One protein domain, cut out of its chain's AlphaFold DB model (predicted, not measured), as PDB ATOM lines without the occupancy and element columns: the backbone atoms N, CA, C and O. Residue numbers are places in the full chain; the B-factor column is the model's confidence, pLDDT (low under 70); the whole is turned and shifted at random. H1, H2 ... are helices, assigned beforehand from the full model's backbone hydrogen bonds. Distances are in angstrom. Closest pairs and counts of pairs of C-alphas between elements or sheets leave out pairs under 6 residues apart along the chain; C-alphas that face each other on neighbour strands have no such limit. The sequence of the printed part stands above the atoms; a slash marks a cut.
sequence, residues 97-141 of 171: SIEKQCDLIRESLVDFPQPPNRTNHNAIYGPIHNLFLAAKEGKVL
ATOM      1  N   SER A  97     134.723 138.031 178.351       94.50
ATOM      2  CA  SER A  97     135.836 138.565 179.141       94.50
ATOM      3  C   SER A  97     135.433 138.762 180.606       94.50
ATOM      4  O   SER A  97     134.244 138.849 180.928       94.50
ATOM      5  N   ILE A  98     136.416 138.852 181.503       96.69
ATOM      6  CA  ILE A  98     136.167 139.062 182.938       96.69
ATOM      7  C   ILE A  98     135.428 140.380 183.180       96.69
ATOM      8  O   ILE A  98     134.504 140.433 183.987       96.69
ATOM      9  N   GLU A  99     135.772 141.428 182.437       98.19
ATOM     10  CA  GLU A  99     135.124 142.737 182.519       98.19
ATOM     11  C   GLU A  99     133.644 142.613 182.153       98.19
ATOM     12  O   GLU A  99     132.777 143.046 182.912       98.19
ATOM     13  N   LYS A 100     133.337 141.921 181.046       97.81
ATOM     14  CA  LYS A 100     131.950 141.747 180.613       97.81
ATOM     15  C   LYS A 100     131.144 140.865 181.568       97.81
ATOM     16  O   LYS A 100     129.961 141.128 181.774       97.81
ATOM     17  N   GLN A 101     131.768 139.851 182.168       97.94
ATOM     18  CA  GLN A 101     131.143 139.053 183.227       97.94
ATOM     19  C   GLN A 101     130.800 139.926 184.440       97.94
ATOM     20  O   GLN A 101     129.666 139.887 184.911       97.94
ATOM     21  N   CYS A 102     131.739 140.753 184.912       98.31
ATOM     22  CA  CYS A 102     131.515 141.679 186.024       98.31
ATOM     23  C   CYS A 102     130.374 142.666 185.745       98.31
ATOM     24  O   CYS A 102     129.552 142.912 186.630       98.31
ATOM     25  N   ASP A 103     130.300 143.207 184.529       98.25
ATOM     26  CA  ASP A 103     129.237 144.135 184.139       98.25
ATOM     27  C   ASP A 103     127.866 143.461 184.130       98.25
ATOM     28  O   ASP A 103     126.941 143.956 184.771       98.25
ATOM     29  N   LEU A 104     127.745 142.285 183.506       98.25
ATOM     30  CA  LEU A 104     126.487 141.535 183.479       98.25
ATOM     31  C   LEU A 104     126.051 141.080 184.875       98.25
ATOM     32  O   LEU A 104     124.863 141.121 185.185       98.25
ATOM     33  N   ILE A 105     126.990 140.683 185.741       97.69
ATOM     34  CA  ILE A 105     126.681 140.371 187.144       97.69
ATOM     35  C   ILE A 105     126.115 141.612 187.838       97.69
ATOM     36  O   ILE A 105     125.089 141.517 188.511       97.69
ATOM     37  N   ARG A 106     126.736 142.783 187.656       97.44
ATOM     38  CA  ARG A 106     126.250 144.034 188.248       97.44
ATOM     39  C   ARG A 106     124.846 144.377 187.752       97.44
ATOM     40  O   ARG A 106     123.967 144.590 188.584       97.44
ATOM     41  N   GLU A 107     124.616 144.357 186.442       97.44
ATOM     42  CA  GLU A 107     123.297 144.602 185.840       97.44
ATOM     43  C   GLU A 107     122.251 143.598 186.355       97.44
ATOM     44  O   GLU A 107     121.144 143.987 186.728       97.44
ATOM     45  N   SER A 108     122.617 142.316 186.484       97.06
ATOM     46  CA  SER A 108     121.717 141.261 186.975       97.06
ATOM     47  C   SER A 108     121.254 141.454 188.420       97.06
ATOM     48  O   SER A 108     120.194 140.954 188.794       97.06
ATOM     49  N   LEU A 109     122.031 142.178 189.227       95.38
ATOM     50  CA  LEU A 109     121.730 142.442 190.633       95.38
ATOM     51  C   LEU A 109     121.091 143.816 190.845       95.38
ATOM     52  O   LEU A 109     120.266 143.967 191.746       95.38
ATOM     53  N   VAL A 110     121.485 144.814 190.053       96.06
ATOM     54  CA  VAL A 110     121.085 146.211 190.249       96.06
ATOM     55  C   VAL A 110     119.908 146.594 189.362       96.06
ATOM     56  O   VAL A 110     118.954 147.162 189.889       96.06
ATOM     57  N   ASP A 111     119.940 146.240 188.074       96.25
ATOM     58  CA  ASP A 111     119.035 146.786 187.053       96.25
ATOM     59  C   ASP A 111     117.958 145.785 186.625       96.25
ATOM     60  O   ASP A 111     116.771 146.103 186.653       96.25
ATOM     61  N   PHE A 112     118.330 144.548 186.276       96.44
ATOM     62  CA  PHE A 112     117.370 143.539 185.802       96.44
ATOM     63  C   PHE A 112     116.248 143.229 186.801       96.44
ATOM     64  O   PHE A 112     115.127 143.005 186.344       96.44
ATOM     65  N   PRO A 113     116.481 143.235 188.129       95.50
ATOM     66  CA  PRO A 113     115.413 143.022 189.099       95.50
ATOM     67  C   PRO A 113     114.485 144.233 189.284       95.50
ATOM     68  O   PRO A 113     113.468 144.093 189.964       95.50
ATOM     69  N   GLN A 114     114.824 145.411 188.742       95.31
ATOM     70  CA  GLN A 114     113.998 146.611 188.890       95.31
ATOM     71  C   GLN A 114     112.726 146.512 188.038       95.31
ATOM     72  O   GLN A 114     112.756 145.986 186.921       95.31
ATOM     73  N   PRO A 115     111.603 147.081 188.504       95.69
ATOM     74  CA  PRO A 115     110.434 147.304 187.664       95.69
ATOM     75  C   PRO A 115     110.815 148.065 186.375       95.69
ATOM     76  O   PRO A 115     111.660 148.957 186.429       95.69
ATOM     77  N   PRO A 116     110.218 147.735 185.212       95.50
ATOM     78  CA  PRO A 116     109.022 146.910 185.025       95.50
ATOM     79  C   PRO A 116     109.274 145.393 184.975       95.50
ATOM     80  O   PRO A 116     108.318 144.628 184.818       95.50
ATOM     81  N   ASN A 117     110.520 144.933 185.115       95.94
ATOM     82  CA  ASN A 117     110.806 143.503 185.123       95.94
ATOM     83  C   ASN A 117     110.185 142.833 186.357       95.94
ATOM     84  O   ASN A 117     110.120 143.399 187.452       95.94
ATOM     85  N   ARG A 118     109.692 141.606 186.169       94.31
ATOM     86  CA  ARG A 118     109.057 140.821 187.232       94.31
ATOM     87  C   ARG A 118     110.034 139.791 187.781       94.31
ATOM     88  O   ARG A 118     110.578 138.978 187.044       94.31
ATOM     89  N   THR A 119     110.168 139.790 189.096       93.44
ATOM     90  CA  THR A 119     110.850 138.780 189.903       93.44
ATOM     91  C   THR A 119     109.824 137.901 190.627       93.44
ATOM     92  O   THR A 119     108.624 138.189 190.660       93.44
ATOM     93  N   ASN A 120     110.292 136.834 191.274       92.94
ATOM     94  CA  ASN A 120     109.470 136.011 192.161       92.94
ATOM     95  C   ASN A 120     108.900 136.800 193.359       92.94
ATOM     96  O   ASN A 120     107.851 136.427 193.881       92.94
ATOM     97  N   HIS A 121     109.536 137.900 193.781       91.31
ATOM     98  CA  HIS A 121     109.038 138.731 194.883       91.31
ATOM     99  C   HIS A 121     107.745 139.478 194.534       91.31
ATOM    100  O   HIS A 121     106.920 139.721 195.418       91.31
ATOM    101  N   ASN A 122     107.518 139.779 193.250       92.69
ATOM    102  CA  ASN A 122     106.350 140.542 192.809       92.69
ATOM    103  C   ASN A 122     105.019 139.852 193.130       92.69
ATOM    104  O   ASN A 122     104.013 140.541 193.269       92.69
ATOM    105  N   ALA A 123     104.998 138.520 193.247       91.44
ATOM    106  CA  ALA A 123     103.782 137.768 193.551       91.44
ATOM    107  C   ALA A 123     103.205 138.079 194.943       91.44
ATOM    108  O   ALA A 123     102.002 137.949 195.138       91.44
ATOM    109  N   ILE A 124     104.055 138.478 195.896       91.94
ATOM    110  CA  ILE A 124     103.666 138.714 197.294       91.94
ATOM    111  C   ILE A 124     103.713 140.207 197.629       91.94
ATOM    112  O   ILE A 124     102.829 140.703 198.321       91.94
ATOM    113  N   TYR A 125     104.722 140.930 197.134       90.94
ATOM    114  CA  TYR A 125     105.018 142.299 197.577       90.94
ATOM    115  C   TYR A 125     104.751 143.377 196.516       90.94
ATOM    116  O   TYR A 125     104.908 144.560 196.798       90.94
ATOM    117  N   GLY A 126     104.373 142.994 195.291       91.81
ATOM    118  CA  GLY A 126     104.297 143.931 194.169       91.81
ATOM    119  C   GLY A 126     105.681 144.409 193.688       91.81
ATOM    120  O   GLY A 126     106.688 143.743 193.936       91.81
ATOM    121  N   PRO A 127     105.756 145.514 192.923       93.25
ATOM    122  CA  PRO A 127     107.019 146.068 192.430       93.25
ATOM    123  C   PRO A 127     107.947 146.520 193.569       93.25
ATOM    124  O   PRO A 127     107.573 147.368 194.376       93.25
ATOM    125  N   ILE A 128     109.176 145.997 193.610       91.25
ATOM    126  CA  ILE A 128     110.199 146.376 194.596       91.25
ATOM    127  C   ILE A 128     111.309 147.144 193.884       91.25
ATOM    128  O   ILE A 128     111.931 146.616 192.970       91.25
ATOM    129  N   HIS A 129     111.582 148.364 194.338       93.75
ATOM    130  CA  HIS A 129     112.658 149.197 193.806       93.75
ATOM    131  C   HIS A 129     113.904 149.112 194.688       93.75
ATOM    132  O   HIS A 129     113.807 148.924 195.901       93.75
ATOM    133  N   ASN A 130     115.078 149.309 194.087       93.38
ATOM    134  CA  ASN A 130     116.358 149.447 194.785       93.38
ATOM    135  C   ASN A 130     116.691 148.274 195.732       93.38
ATOM    136  O   ASN A 130     117.336 148.474 196.763       93.38
ATOM    137  N   LEU A 131     116.292 147.042 195.376       92.31
ATOM    138  CA  LEU A 131     116.511 145.836 196.191       92.31
ATOM    139  C   LEU A 131     117.987 145.644 196.580       92.31
ATOM    140  O   LEU A 131     118.288 145.331 197.730       92.31
ATOM    141  N   PHE A 132     118.912 145.891 195.649       93.75
ATOM    142  CA  PHE A 132     120.345 145.800 195.918       93.75
ATOM    143  C   PHE A 132     120.823 146.822 196.961       93.75
ATOM    144  O   PHE A 132     121.588 146.476 197.861       93.75
ATOM    145  N   LEU A 133     120.350 148.072 196.882       94.25
ATOM    146  CA  LEU A 133     120.689 149.104 197.865       94.25
ATOM    147  C   LEU A 133     120.112 148.754 199.239       94.25
ATOM    148  O   LEU A 133     120.822 148.832 200.236       94.25
ATOM    149  N   ALA A 134     118.864 148.288 199.281       92.94
ATOM    150  CA  ALA A 134     118.233 147.838 200.515       92.94
ATOM    151  C   ALA A 134     119.016 146.685 201.168       92.94
ATOM    152  O   ALA A 134     119.256 146.715 202.373       92.94
ATOM    153  N   ALA A 135     119.484 145.714 200.376       93.38
ATOM    154  CA  ALA A 135     120.334 144.628 200.861       93.38
ATOM    155  C   ALA A 135     121.690 145.136 201.379       93.38
ATOM    156  O   ALA A 135     122.140 144.709 202.442       93.38
ATOM    157  N   LYS A 136     122.321 146.087 200.675       94.69
ATOM    158  CA  LYS A 136     123.566 146.740 201.115       94.69
ATOM    159  C   LYS A 136     123.391 147.474 202.450       94.69
ATOM    160  O   LYS A 136     124.312 147.498 203.259       94.69
ATOM    161  N   GLU A 137     122.215 148.046 202.679       96.31
ATOM    162  CA  GLU A 137     121.830 148.730 203.918       96.31
ATOM    163  C   GLU A 137     121.346 147.769 205.020       96.31
ATOM    164  O   GLU A 137     120.976 148.218 206.103       96.31
ATOM    165  N   GLY A 138     121.333 146.455 204.771       92.56
ATOM    166  CA  GLY A 138     120.886 145.454 205.741       92.56
ATOM    167  C   GLY A 138     119.380 145.474 206.015       92.56
ATOM    168  O   GLY A 138     118.938 144.969 207.047       92.56
ATOM    169  N   LYS A 139     118.578 146.056 205.115       91.31
ATOM    170  CA  LYS A 139     117.117 146.087 205.242       91.31
ATOM    171  C   LYS A 139     116.523 144.699 205.016       91.31
ATOM    172  O   LYS A 139     117.037 143.893 204.240       91.31
ATOM    173  N   VAL A 140     115.392 144.444 205.664       87.94
ATOM    174  CA  VAL A 140     114.655 143.177 205.585       87.94
ATOM    175  C   VAL A 140     113.305 143.417 204.917       87.94
ATOM    176  O   VAL A 140     112.657 144.423 205.184       87.94
ATOM    177  N   LEU A 141     112.873 142.495 204.049       83.75
ATOM    178  CA  LEU A 141     111.574 142.601 203.365       83.75
ATOM    179  C   LEU A 141     110.393 142.345 204.309       83.75
ATOM    180  O   LEU A 141     109.348 142.971 204.176       83.75
TER     181      LEU A 141
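This is residues 97 to 141 of the 171 residues of a protein of Trifolium pratense (UniProt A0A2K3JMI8). One long helix, H1, makes a handle to a small, loose head of loops and two short helices, H2 and H3; residues 97 to 103, of which 98 to 103 belong to H1, stick out from it. The chain leaves H1 through a loop that reaches the far end of the head at H2, then folds back to H3, which stands crosswise near the last residues of H1. H1 and H2 lie toward opposite ends of the longest axis, with H3 and residues 137 to 141 off to one side. The printed part has 45 residues with three named helices, H1, H2 and H3 in chain order, and no named strand; its class is all helix. The whole is loose, with a radius of gyration of the C-alphas of 11.9 A, and its outline is flat, spanning 37 by 23 by 12 A.

H1, residues 98 to 110, stands free over residues 98 to 103. With residues 109 to 110 alone it only just touches H3, residues 131 to 136, with 3 pairs of C-alphas within 8 A. Their closest C-alphas are those of Val 110 and Phe 132, 5.7 A apart, and their lines are about perpendicular at 74 degrees. H2, residues 122 to 125, is apart from both H1 and H3. In H1 and H3 every O i to N i+4 pair is within hydrogen-bond range; H2 is too short for such a pair, and its 1 pair of O i to N i+3 is not within range.

H1 begins at C-alpha 98, (136.167, 139.062, 182.938), and ends at C-alpha 110, (121.085, 146.211, 190.249), 18.2 A away. H2, residues 122 to 125, measures 5.3 A from first to last C-alpha. H3, residues 131 to 136, measures 8.7 A and ends at C-alpha 136, (123.566, 146.740, 201.115).

The two C-alphas farthest apart are those of Ser 97 and Ile 124, at 36.9 A. The printed part has no cut. The link from H1 to H2 is long, with 11 residues, and that from H2 to H3 is tight, with 5. The mean pLDDT of the printed part is 94.4, and no printed residue is under 70.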